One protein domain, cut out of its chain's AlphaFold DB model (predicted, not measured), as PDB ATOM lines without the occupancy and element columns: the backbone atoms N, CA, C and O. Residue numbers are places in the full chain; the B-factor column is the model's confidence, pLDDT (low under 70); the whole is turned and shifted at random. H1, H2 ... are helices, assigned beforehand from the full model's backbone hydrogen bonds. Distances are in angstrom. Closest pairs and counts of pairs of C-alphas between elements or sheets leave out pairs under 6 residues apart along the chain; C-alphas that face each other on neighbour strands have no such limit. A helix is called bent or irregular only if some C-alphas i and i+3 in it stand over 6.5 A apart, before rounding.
ATOM      1  N   GLN A 111     -10.822  29.546-127.759       67.31
ATOM      2  CA  GLN A 111     -11.468  29.139-129.006       67.31
ATOM      3  C   GLN A 111     -10.645  29.519-130.238       67.31
ATOM      4  O   GLN A 111     -10.457  28.693-131.127       67.31
ATOM      5  N   THR A 112     -10.110  30.739-130.260       73.38
ATOM      6  CA  THR A 112      -9.263  31.217-131.357       73.38
ATOM      7  C   THR A 112      -7.958  30.429-131.430       73.38
ATOM      8  O   THR A 112      -7.561  29.977-132.504       73.38
ATOM      9  N   PHE A 113      -7.306  30.209-130.288       70.44
ATOM     10  CA  PHE A 113      -6.023  29.515-130.228       70.44
ATOM     11  C   PHE A 113      -6.126  28.032-130.600       70.44
ATOM     12  O   PHE A 113      -5.264  27.499-131.291       70.44
ATOM     13  N   LEU A 114      -7.199  27.368-130.168       75.25
ATOM     14  CA  LEU A 114      -7.471  25.965-130.474       75.25
ATOM     15  C   LEU A 114      -8.213  25.769-131.802       75.25
ATOM     16  O   LEU A 114      -8.666  24.661-132.088       75.25
ATOM     17  N   SER A 115      -8.354  26.823-132.607       80.38
ATOM     18  CA  SER A 115      -8.913  26.712-133.948       80.38
ATOM     19  C   SER A 115      -7.977  25.925-134.865       80.38
ATOM     20  O   SER A 115      -6.760  25.872-134.659       80.38
ATOM     21  N   LYS A 116      -8.553  25.329-135.910       85.94
ATOM     22  CA  LYS A 116      -7.801  24.620-136.944       85.94
ATOM     23  C   LYS A 116      -6.718  25.507-137.548       85.94
ATOM     24  O   LYS A 116      -5.563  25.106-137.577       85.94
ATOM     25  N   GLU A 117      -7.069  26.723-137.945       80.56
ATOM     26  CA  GLU A 117      -6.160  27.661-138.616       80.56
ATOM     27  C   GLU A 117      -4.901  27.979-137.797       80.56
ATOM     28  O   GLU A 117      -3.820  28.146-138.360       80.56
ATOM     29  N   VAL A 118      -5.024  28.021-136.465       76.81
ATOM     30  CA  VAL A 118      -3.912  28.356-135.566       76.81
ATOM     31  C   VAL A 118      -3.166  27.105-135.103       76.81
ATOM     32  O   VAL A 118      -1.946  27.021-135.238       76.81
ATOM     33  N   LEU A 119      -3.875  26.114-134.557       80.44
ATOM     34  CA  LEU A 119      -3.243  24.982-133.881       80.44
ATOM     35  C   LEU A 119      -2.787  23.883-134.846       80.44
ATOM     36  O   LEU A 119      -1.753  23.247-134.615       80.44
ATOM     37  N   TYR A 120      -3.554  23.619-135.909       84.31
ATOM     38  CA  TYR A 120      -3.306  22.481-136.798       84.31
ATOM     39  C   TYR A 120      -1.930  22.537-137.476       84.31
ATOM     40  O   TYR A 120      -1.226  21.526-137.388       84.31
ATOM     41  N   PRO A 121      -1.481  23.661-138.082       82.56
ATOM     42  CA  PRO A 121      -0.179  23.718-138.747       82.56
ATOM     43  C   PRO A 121       0.975  23.365-137.803       82.56
ATOM     44  O   PRO A 121       1.809  22.519-138.131       82.56
ATOM     45  N   SER A 122       0.981  23.939-136.595       80.75
ATOM     46  CA  SER A 122       2.039  23.699-135.612       80.75
ATOM     47  C   SER A 122       2.012  22.270-135.063       80.75
ATOM     48  O   SER A 122       3.062  21.651-134.887       80.75
ATOM     49  N   MET A 123       0.823  21.706-134.825       82.12
ATOM     50  CA  MET A 123       0.692  20.299-134.432       82.12
ATOM     51  C   MET A 123       1.189  19.361-135.527       82.12
ATOM     52  O   MET A 123       1.843  18.359-135.223       82.12
ATOM     53  N   LYS A 124       0.901  19.679-136.794       86.81
ATOM     54  CA  LYS A 124       1.293  18.823-137.907       86.81
ATOM     55  C   LYS A 124       2.803  18.807-138.114       86.81
ATOM     56  O   LYS A 124       3.388  17.731-138.207       86.81
ATOM     57  N   GLU A 125       3.433  19.977-138.086       83.25
ATOM     58  CA  GLU A 125       4.889  20.097-138.174       83.25
ATOM     59  C   GLU A 125       5.593  19.308-137.058       83.25
ATOM     60  O   GLU A 125       6.547  18.564-137.302       83.25
ATOM     61  N   LEU A 126       5.091  19.425-135.826       83.44
ATOM     62  CA  LEU A 126       5.645  18.717-134.681       83.44
ATOM     63  C   LEU A 126       5.469  17.194-134.822       83.44
ATOM     64  O   LEU A 126       6.411  16.447-134.555       83.44
ATOM     65  N   LEU A 127       4.312  16.722-135.304       87.31
ATOM     66  CA  LEU A 127       4.062  15.301-135.577       87.31
ATOM     67  C   LEU A 127       4.975  14.709-136.648       87.31
ATOM     68  O   LEU A 127       5.302  13.528-136.554       87.31
ATOM     69  N   ASP A 128       5.378  15.492-137.642       89.19
ATOM     70  CA  ASP A 128       6.260  15.011-138.703       89.19
ATOM     71  C   ASP A 128       7.704  14.826-138.187       89.19
ATOM     72  O   ASP A 128       8.396  13.889-138.589       89.19
ATOM     73  N   LYS A 129       8.138  15.654-137.223       87.62
ATOM     74  CA  LYS A 129       9.468  15.576-136.580       87.62
ATOM     75  C   LYS A 129       9.535  14.556-135.432       87.62
ATOM     76  O   LYS A 129      10.586  13.966-135.175       87.62
ATOM     77  N   TYR A 130       8.415  14.323-134.747       88.50
ATOM     78  CA  TYR A 130       8.344  13.517-133.524       88.50
ATOM     79  C   TYR A 130       8.873  12.070-133.650       88.50
ATOM     80  O   TYR A 130       9.616  11.638-132.766       88.50
ATOM     81  N   PRO A 131       8.523  11.291-134.700       91.00
ATOM     82  CA  PRO A 131       8.981   9.911-134.841       91.00
ATOM     83  C   PRO A 131      10.503   9.802-134.955       91.00
ATOM     84  O   PRO A 131      11.098   8.949-134.300       91.00
ATOM     85  N   ALA A 132      11.127  10.678-135.751       91.44
ATOM     86  CA  ALA A 132      12.575  10.688-135.936       91.44
ATOM     87  C   ALA A 132      13.289  11.016-134.618       91.44
ATOM     88  O   ALA A 132      14.181  10.282-134.195       91.44
ATOM     89  N   TRP A 133      12.814  12.042-133.908       92.06
ATOM     90  CA  TRP A 133      13.384  12.431-132.621       92.06
ATOM     91  C   TRP A 133      13.261  11.335-131.557       92.06
ATOM     92  O   TRP A 133      14.209  11.096-130.807       92.06
ATOM     93  N   LEU A 134      12.122  10.633-131.498       91.00
ATOM     94  CA  LEU A 134      11.946   9.502-130.584       91.00
ATOM     95  C   LEU A 134      12.941   8.377-130.878       91.00
ATOM     96  O   LEU A 134      13.505   7.822-129.941       91.00
ATOM     97  N   GLU A 135      13.170   8.040-132.146       92.31
ATOM     98  CA  GLU A 135      14.114   6.982-132.516       92.31
ATOM     99  C   GLU A 135      15.568   7.345-132.183       92.31
ATOM    100  O   GLU A 135      16.313   6.486-131.710       92.31
ATOM    101  N   GLU A 136      15.953   8.608-132.361       92.75
ATOM    102  CA  GLU A 136      17.302   9.107-132.061       92.75
ATOM    103  C   GLU A 136      17.582   9.262-130.558       92.75
ATOM    104  O   GLU A 136      18.734   9.169-130.122       92.75
ATOM    105  N   ASN A 137      16.543   9.503-129.752       91.00
ATOM    106  CA  ASN A 137      16.686   9.812-128.329       91.00
ATOM    107  C   ASN A 137      16.179   8.710-127.393       91.00
ATOM    108  O   ASN A 137      16.402   8.815-126.189       91.00
ATOM    109  N   LYS A 138      15.585   7.620-127.904       89.38
ATOM    110  CA  LYS A 138      15.046   6.507-127.089       89.38
ATOM    111  C   LYS A 138      16.033   5.871-126.109       89.38
ATOM    112  O   LYS A 138      15.597   5.304-125.114       89.38
ATOM    113  N   GLU A 139      17.332   5.939-126.395       91.50
ATOM    114  CA  GLU A 139      18.393   5.422-125.518       91.50
ATOM    115  C   GLU A 139      18.936   6.484-124.548       91.50
ATOM    116  O   GLU A 139      19.593   6.142-123.569       91.50
ATOM    117  N   LYS A 140      18.664   7.770-124.809       90.94
ATOM    118  CA  LYS A 140      19.136   8.912-124.011       90.94
ATOM    119  C   LYS A 140      18.125   9.364-122.958       90.94
ATOM    120  O   LYS A 140      18.511   9.999-121.982       90.94
ATOM    121  N   ILE A 141      16.843   9.069-123.166       89.56
ATOM    122  CA  ILE A 141      15.746   9.452-122.270       89.56
ATOM    123  C   ILE A 141      15.301   8.279-121.394       89.56
ATOM    124  O   ILE A 141      15.505   7.112-121.731       89.56
ATOM    125  N   SER A 142      14.657   8.580-120.265       92.44
ATOM    126  CA  SER A 142      14.104   7.545-119.392       92.44
ATOM    127  C   SER A 142      12.940   6.797-120.066       92.44
ATOM    128  O   SER A 142      12.265   7.315-120.957       92.44
ATOM    129  N   GLN A 143      12.654   5.569-119.616       90.88
ATOM    130  CA  GLN A 143      11.483   4.813-120.093       90.88
ATOM    131  C   GLN A 143      10.155   5.524-119.779       90.88
ATOM    132  O   GLN A 143       9.183   5.397-120.531       90.88
ATOM    133  N   GLU A 144      10.116   6.290-118.689       90.12
ATOM    134  CA  GLU A 144       8.965   7.103-118.304       90.12
ATOM    135  C   GLU A 144       8.746   8.254-119.295       90.12
ATOM    136  O   GLU A 144       7.650   8.388-119.846       90.12
ATOM    137  N   ASP A 145       9.800   9.009-119.618       88.44
ATOM    138  CA  ASP A 145       9.748  10.086-120.613       88.44
ATOM    139  C   ASP A 145       9.389   9.547-121.999       88.44
ATOM    140  O   ASP A 145       8.537  10.109-122.683       88.44
ATOM    141  N   LEU A 146       9.966   8.412-122.402       90.06
ATOM    142  CA  LEU A 146       9.646   7.765-123.674       90.06
ATOM    143  C   LEU A 146       8.162   7.386-123.764       90.06
ATOM    144  O   LEU A 146       7.519   7.597-124.795       90.06
ATOM    145  N   THR A 147       7.597   6.850-122.681       91.81
ATOM    146  CA  THR A 147       6.167   6.523-122.601       91.81
ATOM    147  C   THR A 147       5.311   7.787-122.680       91.81
ATOM    148  O   THR A 147       4.326   7.830-123.423       91.81
ATOM    149  N   ARG A 148       5.709   8.834-121.954       90.00
ATOM    150  CA  ARG A 148       5.036  10.132-121.923       90.00
ATOM    151  C   ARG A 148       5.033  10.806-123.294       90.00
ATOM    152  O   ARG A 148       3.972  11.187-123.779       90.00
ATOM    153  N   PHE A 149       6.175  10.856-123.970       89.69
ATOM    154  CA  PHE A 149       6.318  11.446-125.299       89.69
ATOM    155  C   PHE A 149       5.561  10.659-126.374       89.69
ATOM    156  O   PHE A 149       4.897  11.263-127.214       89.69
ATOM    157  N   LYS A 150       5.548   9.321-126.319       91.56
ATOM    158  CA  LYS A 150       4.677   8.513-127.195       91.56
ATOM    159  C   LYS A 150       3.194   8.805-126.958       91.56
ATOM    160  O   LYS A 150       2.401   8.819-127.901       91.56
ATOM    161  N   LYS A 151       2.796   9.041-125.704       91.94
ATOM    162  CA  LYS A 151       1.420   9.417-125.359       91.94
ATOM    163  C   LYS A 151       1.070  10.810-125.890       91.94
ATOM    164  O   LYS A 151       0.002  10.946-126.483       91.94
ATOM    165  N   GLN A 152       1.959  11.793-125.745       86.12
ATOM    166  CA  GLN A 152       1.798  13.130-126.330       86.12
ATOM    167  C   GLN A 152       1.632  13.049-127.851       86.12
ATOM    168  O   GLN A 152       0.617  13.513-128.364       86.12
ATOM    169  N   GLN A 153       2.533  12.351-128.553       90.44
ATOM    170  CA  GLN A 153       2.438  12.126-130.001       90.44
ATOM    171  C   GLN A 153       1.076  11.537-130.396       90.44
ATOM    172  O   GLN A 153       0.409  12.034-131.298       90.44
ATOM    173  N   LYS A 154       0.608  10.507-129.679       93.81
ATOM    174  CA  LYS A 154      -0.696   9.885-129.946       93.81
ATOM    175  C   LYS A 154      -1.865  10.853-129.749       93.81
ATOM    176  O   LYS A 154      -2.863  10.746-130.457       93.81
ATOM    177  N   ILE A 155      -1.788  11.742-128.761       87.69
ATOM    178  CA  ILE A 155      -2.820  12.755-128.515       87.69
ATOM    179  C   ILE A 155      -2.811  13.796-129.636       87.69
ATOM    180  O   ILE A 155      -3.867  14.066-130.200       87.69
ATOM    181  N   MET A 156      -1.635  14.286-130.027       88.31
ATOM    182  CA  MET A 156      -1.477  15.206-131.153       88.31
ATOM    183  C   MET A 156      -2.052  14.649-132.449       88.31
ATOM    184  O   MET A 156      -2.788  15.340-133.144       88.31
ATOM    185  N   THR A 157      -1.779  13.377-132.758       93.62
ATOM    186  CA  THR A 157      -2.350  12.725-133.944       93.62
ATOM    187  C   THR A 157      -3.873  12.751-133.907       93.62
ATOM    188  O   THR A 157      -4.504  13.029-134.919       93.62
ATOM    189  N   LYS A 158      -4.486  12.507-132.743       93.69
ATOM    190  CA  LYS A 158      -5.946  12.586-132.614       93.69
ATOM    191  C   LYS A 158      -6.458  13.997-132.865       93.69
ATOM    192  O   LYS A 158      -7.458  14.133-133.549       93.69
ATOM    193  N   VAL A 159      -5.782  15.015-132.340       89.44
ATOM    194  CA  VAL A 159      -6.157  16.423-132.545       89.44
ATOM    195  C   VAL A 159      -6.103  16.784-134.027       89.44
ATOM    196  O   VAL A 159      -7.089  17.290-134.552       89.44
ATOM    197  N   CYS A 160      -5.006  16.458-134.720       92.62
ATOM    198  CA  CYS A 160      -4.907  16.653-136.168       92.62
ATOM    199  C   CYS A 160      -6.038  15.940-136.910       92.62
ATOM    200  O   CYS A 160      -6.701  16.560-137.733       92.62
ATOM    201  N   ASN A 161      -6.344  14.691-136.548       95.00
ATOM    202  CA  ASN A 161      -7.451  13.960-137.159       95.00
ATOM    203  C   ASN A 161      -8.816  14.631-136.911       95.00
ATOM    204  O   ASN A 161      -9.679  14.563-137.783       95.00
ATOM    205  N   GLU A 162      -9.059  15.238-135.741       92.81
ATOM    206  CA  GLU A 162     -10.303  15.988-135.496       92.81
ATOM    207  C   GLU A 162     -10.392  17.226-136.397       92.81
ATOM    208  O   GLU A 162     -11.462  17.496-136.932       92.81
ATOM    209  N   PHE A 163      -9.290  17.945-136.615       91.81
ATOM    210  CA  PHE A 163      -9.252  19.082-137.542       91.81
ATOM    211  C   PHE A 163      -9.386  18.659-139.013       91.81
ATOM    212  O   PHE A 163     -10.030  19.336-139.812       91.81
ATOM    213  N   GLU A 164      -8.797  17.530-139.400       93.50
ATOM    214  CA  GLU A 164      -8.883  16.989-140.764       93.50
ATOM    215  C   GLU A 164     -10.301  16.527-141.121       93.50
ATOM    216  O   GLU A 164     -10.700  16.595-142.279       93.50
ATOM    217  N   GLN A 165     -11.085  16.100-140.129       91.81
ATOM    218  CA  GLN A 165     -12.495  15.741-140.295       91.81
ATOM    219  C   GLN A 165     -13.429  16.964-140.356       91.81
ATOM    220  O   GLN A 165     -14.647  16.789-140.334       91.81
ATOM    221  N   GLU A 166     -12.906  18.187-140.253       90.88
ATOM    222  CA  GLU A 166     -13.708  19.416-140.210       90.88
ATOM    223  C   GLU A 166     -14.196  19.798-141.601       90.88
ATOM    224  O   GLU A 166     -13.405  19.827-142.544       90.88
ATOM    225  N   SER A 167     -15.497  20.075-141.710       90.31
ATOM    226  CA  SER A 167     -16.165  20.454-142.952       90.31
ATOM    227  C   SER A 167     -16.934  21.757-142.771       90.31
ATOM    228  O   SER A 167     -17.627  21.949-141.776       90.31
ATOM    229  N   GLU A 168     -16.919  22.614-143.790       85.44
ATOM    230  CA  GLU A 168     -17.730  23.842-143.830       85.44
ATOM    231  C   GLU A 168     -19.244  23.565-143.786       85.44
ATOM    232  O   GLU A 168     -20.040  24.451-143.494       85.44
ATOM    233  N   THR A 169     -19.660  22.327-144.071       91.94
ATOM    234  CA  THR A 169     -21.064  21.895-144.005       91.94
ATOM    235  C   THR A 169     -21.458  21.311-142.650       91.94
ATOM    236  O   THR A 169     -22.551  20.753-142.526       91.94
ATOM    237  N   ASP A 170     -20.566  21.336-141.661       91.56
ATOM    238  CA  ASP A 170     -20.875  20.837-140.328       91.56
ATOM    239  C   ASP A 170     -21.934  21.712-139.650       91.56
ATOM    240  O   ASP A 170     -21.893  22.940-139.685       91.56
ATOM    241  N   SER A 171     -22.902  21.068-138.998       93.94
ATOM    242  CA  SER A 171     -23.853  21.766-138.129       93.94
ATOM    243  C   SER A 171     -23.153  22.312-136.882       93.94
ATOM    244  O   SER A 171     -22.212  21.684-136.393       93.94
ATOM    245  N   GLU A 172     -23.698  23.369-136.281       88.94
ATOM    246  CA  GLU A 172     -23.185  23.963-135.034       88.94
ATOM    247  C   GLU A 172     -22.938  22.923-133.923       88.94
ATOM    248  O   GLU A 172     -21.890  22.944-133.283       88.94
ATOM    249  N   GLU A 173     -23.834  21.944-133.754       91.38
ATOM    250  CA  GLU A 173     -23.686  20.869-132.759       91.38
ATOM    251  C   GLU A 173     -22.439  19.993-133.007       91.38
ATOM    252  O   GLU A 173     -21.772  19.540-132.073       91.38
ATOM    253  N   VAL A 174     -22.106  19.741-134.276       92.31
ATOM    254  CA  VAL A 174     -20.926  18.956-134.669       92.31
ATOM    255  C   VAL A 174     -19.656  19.763-134.418       92.31
ATOM    256  O   VAL A 174     -18.709  19.226-133.839       92.31
ATOM    257  N   THR A 175     -19.659  21.047-134.775       87.38
ATOM    258  CA  THR A 175     -18.549  21.974-134.518       87.38
ATOM    259  C   THR A 175     -18.280  22.120-133.020       87.38
ATOM    260  O   THR A 175     -17.143  21.954-132.578       87.38
ATOM    261  N   GLU A 176     -19.320  22.320-132.206       85.69
ATOM    262  CA  GLU A 176     -19.186  22.431-130.751       85.69
ATOM    263  C   GLU A 176     -18.671  21.124-130.125       85.69
ATOM    264  O   GLU A 176     -17.779  21.134-129.271       85.69
ATOM    265  N   ARG A 177     -19.181  19.967-130.574       89.25
ATOM    266  CA  ARG A 177     -18.708  18.650-130.119       89.25
ATOM    267  C   ARG A 177     -17.231  18.436-130.453       89.25
ATOM    268  O   ARG A 177     -16.485  17.943-129.605       89.25
ATOM    269  N   ARG A 178     -16.810  18.794-131.669       89.88
ATOM    270  CA  ARG A 178     -15.412  18.713-132.118       89.88
ATOM    271  C   ARG A 178     -14.523  19.606-131.262       89.88
ATOM    272  O   ARG A 178     -13.512  19.132-130.750       89.88
ATOM    273  N   PHE A 179     -14.945  20.846-131.025       83.50
ATOM    274  CA  PHE A 179     -14.223  21.786-130.176       83.50
ATOM    275  C   PHE A 179     -14.030  21.245-128.751       83.50
ATOM    276  O   PHE A 179     -12.898  21.166-128.275       83.50
ATOM    277  N   LYS A 180     -15.096  20.766-128.092       83.00
ATOM    278  CA  LYS A 180     -15.001  20.150-126.751       83.00
ATOM    279  C   LYS A 180     -14.023  18.975-126.721       83.00
ATOM    280  O   LYS A 180     -13.254  18.830-125.774       83.00
ATOM    281  N   LYS A 181     -14.014  18.156-127.773       84.81
ATOM    282  CA  LYS A 181     -13.098  17.020-127.903       84.81
ATOM    283  C   LYS A 181     -11.645  17.457-128.107       84.81
ATOM    284  O   LYS A 181     -10.750  16.844-127.529       84.81
ATOM    285  N   ILE A 182     -11.399  18.516-128.879       83.38
ATOM    286  CA  ILE A 182     -10.066  19.119-129.036       83.38
ATOM    287  C   ILE A 182      -9.568  19.658-127.692       83.38
ATOM    288  O   ILE A 182      -8.444  19.344-127.304       83.38
ATOM    289  N   VAL A 183     -10.412  20.382-126.950       78.38
ATOM    290  CA  VAL A 183     -10.092  20.873-125.599       78.38
ATOM    291  C   VAL A 183      -9.718  19.711-124.676       78.38
ATOM    292  O   VAL A 183      -8.646  19.723-124.079       78.38
ATOM    293  N   GLU A 184     -10.533  18.654-124.619       79.62
ATOM    294  CA  GLU A 184     -10.259  17.477-123.786       79.62
ATOM    295  C   GLU A 184      -8.925  16.795-124.149       79.62
ATOM    296  O   GLU A 184      -8.167  16.358-123.276       79.62
ATOM    297  N   LEU A 185      -8.622  16.692-125.446       80.38
ATOM    298  CA  LEU A 185      -7.354  16.146-125.924       80.38
ATOM    299  C   LEU A 185      -6.178  17.040-125.512       80.38
ATOM    300  O   LEU A 185      -5.177  16.514-125.030       80.38
ATOM    301  N   MET A 186      -6.310  18.361-125.626       77.88
ATOM    302  CA  MET A 186      -5.287  19.323-125.204       77.88
ATOM    303  C   MET A 186      -5.031  19.266-123.698       77.88
ATOM    304  O   MET A 186      -3.879  19.174-123.280       77.88
ATOM    305  N   THR A 187      -6.077  19.182-122.873       74.50
ATOM    306  CA  THR A 187      -5.929  18.986-121.423       74.50
ATOM    307  C   THR A 187      -5.193  17.680-121.111       74.50
ATOM    308  O   THR A 187      -4.264  17.648-120.304       74.50
ATOM    309  N   LYS A 188      -5.541  16.582-121.800       76.50
ATOM    310  CA  LYS A 188      -4.831  15.299-121.659       76.50
ATOM    311  C   LYS A 188      -3.373  15.388-122.100       76.50
ATOM    312  O   LYS A 188      -2.538  14.669-121.550       76.50
ATOM    313  N   MET A 189      -3.076  16.218-123.096       79.12
ATOM    314  CA  MET A 189      -1.723  16.462-123.578       79.12
ATOM    315  C   MET A 189      -0.898  17.210-122.532       79.12
ATOM    316  O   MET A 189       0.182  16.739-122.189       79.12
ATOM    317  N   GLN A 190      -1.441  18.288-121.960       72.38
ATOM    318  CA  GLN A 190      -0.804  19.048-120.879       72.38
ATOM    319  C   GLN A 190      -0.564  18.194-119.627       72.38
ATOM    320  O   GLN A 190       0.502  18.274-119.026       72.38
ATOM    321  N   ALA A 191      -1.490  17.294-119.280       73.19
ATOM    322  CA  ALA A 191      -1.299  16.335-118.187       73.19
ATOM    323  C   ALA A 191      -0.156  15.331-118.448       73.19
ATOM    324  O   ALA A 191       0.342  14.689-117.525       73.19
ATOM    325  N   CYS A 192       0.271  15.173-119.704       70.62
ATOM    326  CA  CYS A 192       1.481  14.431-120.049       70.62
ATOM    327  C   CYS A 192       2.739  15.308-119.955       70.62
ATOM    328  O   CYS A 192       3.782  14.883-120.427       70.62
ATOM    329  N   GLY A 193       2.683  16.516-119.400       72.31
ATOM    330  CA  GLY A 193       3.821  17.428-119.316       72.31
ATOM    331  C   GLY A 193       4.247  18.004-120.667       72.31
ATOM    332  O   GLY A 193       3.568  17.848-121.682       72.31
ATOM    333  N   GLN A 194       5.393  18.677-120.671       70.06
ATOM    334  CA  GLN A 194       5.895  19.381-121.848       70.06
ATOM    335  C   GLN A 194       6.383  18.435-122.954       70.06
ATOM    336  O   GLN A 194       6.912  17.357-122.644       70.06
ATOM    337  N   PRO A 195       6.251  18.824-124.234       73.56
ATOM    338  CA  PRO A 195       6.914  18.136-125.332       73.56
ATOM    339  C   PRO A 195       8.438  18.360-125.313       73.56
ATOM    340  O   PRO A 195       8.927  19.262-124.626       73.56
ATOM    341  N   PRO A 196       9.218  17.543-126.046       76.50
ATOM    342  CA  PRO A 196      10.667  17.700-126.128       76.50
ATOM    343  C   PRO A 196      11.065  19.095-126.621       76.50
ATOM    344  O   PRO A 196      10.644  19.514-127.698       76.50
ATOM    345  N   GLN A 197      11.910  19.802-125.863       74.00
ATOM    346  CA  GLN A 197      12.325  21.178-126.183       74.00
ATOM    347  C   GLN A 197      12.978  21.304-127.564       74.00
ATOM    348  O   GLN A 197      12.721  22.265-128.282       74.00
ATOM    349  N   GLU A 198      13.748  20.297-127.975       78.31
ATOM    350  CA  GLU A 198      14.386  20.234-129.296       78.31
ATOM    351  C   GLU A 198      13.373  20.242-130.449       78.31
ATOM    352  O   GLU A 198      13.660  20.740-131.535       78.31
ATOM    353  N   LEU A 199      12.170  19.718-130.207       75.25
ATOM    354  CA  LEU A 199      11.090  19.709-131.185       75.25
ATOM    355  C   LEU A 199      10.258  20.999-131.168       75.25
ATOM    356  O   LEU A 199       9.589  21.298-132.155       75.25
ATOM    357  N   MET A 200      10.324  21.777-130.085       66.62
ATOM    358  CA  MET A 200       9.641  23.070-129.964       66.62
ATOM    359  C   MET A 200      10.362  24.207-130.711       66.62
ATOM    360  O   MET A 200       9.830  25.310-130.777       66.62
ATOM    361  N   GLY A 201      11.539  23.953-131.301       52.81
ATOM    362  CA  GLY A 201      12.503  24.943-131.817       52.81
ATOM    363  C   GLY A 201      12.064  25.909-132.931       52.81
ATOM    364  O   GLY A 201      12.887  26.683-133.403       52.81
ATOM    365  N   ASN A 202      10.793  25.913-133.331       45.06
ATOM    366  CA  ASN A 202      10.197  26.895-134.247       45.06
ATOM    367  C   ASN A 202       8.746  27.247-133.882       45.06
ATOM    368  O   ASN A 202       8.089  27.990-134.610       45.06
ATOM    369  N   MET A 203       8.227  26.717-132.775       44.69
ATOM    370  CA  MET A 203       6.896  27.062-132.320       44.69
ATOM    371  C   MET A 203       6.996  28.456-131.705       44.69
ATOM    372  O   MET A 203       7.621  28.633-130.664       44.69
ATOM    373  N   THR A 204       6.353  29.441-132.336       42.66
ATOM    374  CA  THR A 204       6.066  30.744-131.708       42.66
ATOM    375  C   THR A 204       5.486  30.599-130.306       42.66
ATOM    376  O   THR A 204       5.603  31.504-129.503       42.66
ATOM    377  N   MET A 205       4.866  29.455-130.032       46.88
ATOM    378  CA  MET A 205       4.299  29.077-128.756       46.88
ATOM    379  C   MET A 205       5.304  28.176-128.039       46.88
ATOM    380  O   MET A 205       5.130  26.957-127.979       46.88
ATOM    381  N   SER A 206       6.390  28.751-127.524       40.59
ATOM    382  CA  SER A 206       7.148  28.031-126.498       40.59
ATOM    383  C   SER A 206       6.207  27.855-125.297       40.59
ATOM    384  O   SER A 206       5.195  28.534-125.216       40.59
ATOM    385  N   VAL A 207       6.409  26.906-124.395       45.88
ATOM    386  CA  VAL A 207       5.541  26.770-123.216       45.88
ATOM    387  C   VAL A 207       6.469  26.706-122.018       45.88
ATOM    388  O   VAL A 207       7.355  25.851-121.985       45.88
ATOM    389  N   ASP A 208       6.364  27.656-121.091       44.00
ATOM    390  CA  ASP A 208       7.262  27.709-119.938       44.00
ATOM    391  C   ASP A 208       7.080  26.467-119.049       44.00
ATOM    392  O   ASP A 208       6.107  25.720-119.196       44.00
TER     393      ASP A 208
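AT A GLANCE: This is residues 111 to 208 of the 228 residues of the protein "Peroxin-19" of Clastoptera arizonana (Arizona spittle bug) (UniProt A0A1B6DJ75). Three helices run up and down along a short rod, H2 at the corner of an L-shaped cross-section with H1 on one side of it and H3 on another, so two helical hairpins share H2 while H1 and H3 stay apart. The turn between H1 and H2, with residues 139 to 144, sticks out at one end of the rod, the turn between H2 and H3, with residues 168 to 173, sticks out at the other, and after H3 the last stretch, residues 191 to 208, crosses without a named element from the end of H3 toward the side of H1. The printed part has 98 residues with three named helices in the order H1, H2, H3 and no named strand, and its class is all helix. It is compact, with a radius of gyration of the C-alphas of 14.3 A, and spans 47 by 23 by 23 A, only just a rod.

IN THESE COORDINATES: H2 runs from Gln 143 to Glu 164, 22 residues, and measures 31.5 A from its first to its last C-alpha. C-alpha 143 is at (11.483, 4.813, -120.093) and C-alpha 164 at (-8.883, 16.989, -140.764). H1, residues 116 to 137, also has 22 residues; it measures 29.9 A and begins with C-alpha 116 at (-7.801, 24.620, -136.944). H1 is irregular, but only just: C-alphas 128 and 131 are 7.0 A apart. It has a kink of 39 degrees near residue 131. H3, residues 172 to 190, has 19 residues and measures 26.9 A; it ends with C-alpha 190 at (-0.804, 19.048, -120.879).

HOW THE PARTS SIT: H2 touches both other helices. H2 and H1 touch with 13 pairs of C-alphas within 8 A, and the closest C-alphas are those of Phe 163 and Lys 116, 5.8 A apart. Their lines stand at a shallow tilt of 31 degrees and they run opposite ways, with the line of H1 a rough one. Their centres are 9.5 A apart. H2 and H3 touch with 14 pairs of C-alphas within 8 A, and the closest C-alphas are those of Gln 152 and Met 189, 5.6 A apart. These two run opposite ways at a shallow tilt of 15 degrees, and their centres are 14.9 A apart. H1 and H2 form a helical hairpin, and H2 and H3 form another. H1 and H3 are apart, with no C-alpha of the one within 8 A of the other. In the backbones of H2 and H3 every O i to N i+4 pair is within hydrogen-bond range, while in H1 14 of 18 are.

THE WHOLE: The C-alphas of Lys 140 and Ser 171 are the two farthest apart in the domain, 47.0 A. Residues 139 to 144, of which 143 and 144 belong to H2, stand free, and so do residues 168 to 173, of which 172 and 173 belong to H3. Without these two stretches the body has 86 residues, spans 39 by 24 by 23 A and has a radius of gyration of 12.8 A. The link from H1 to H2 is tight, with 5 residues, and the link from H2 to H3 is short, with 7; neither is long. The C-alphas of residues 191 to 208 lie 9 to 16 A from the mean of the C-alphas. The first and last printed C-alphas, those of Gln 111 and Asp 208, are 20.9 A apart. The printed part has no cut. Its mean pLDDT is 82.0, and this model's confidence is low, under 70, at residue 111 and residues 200 to 208.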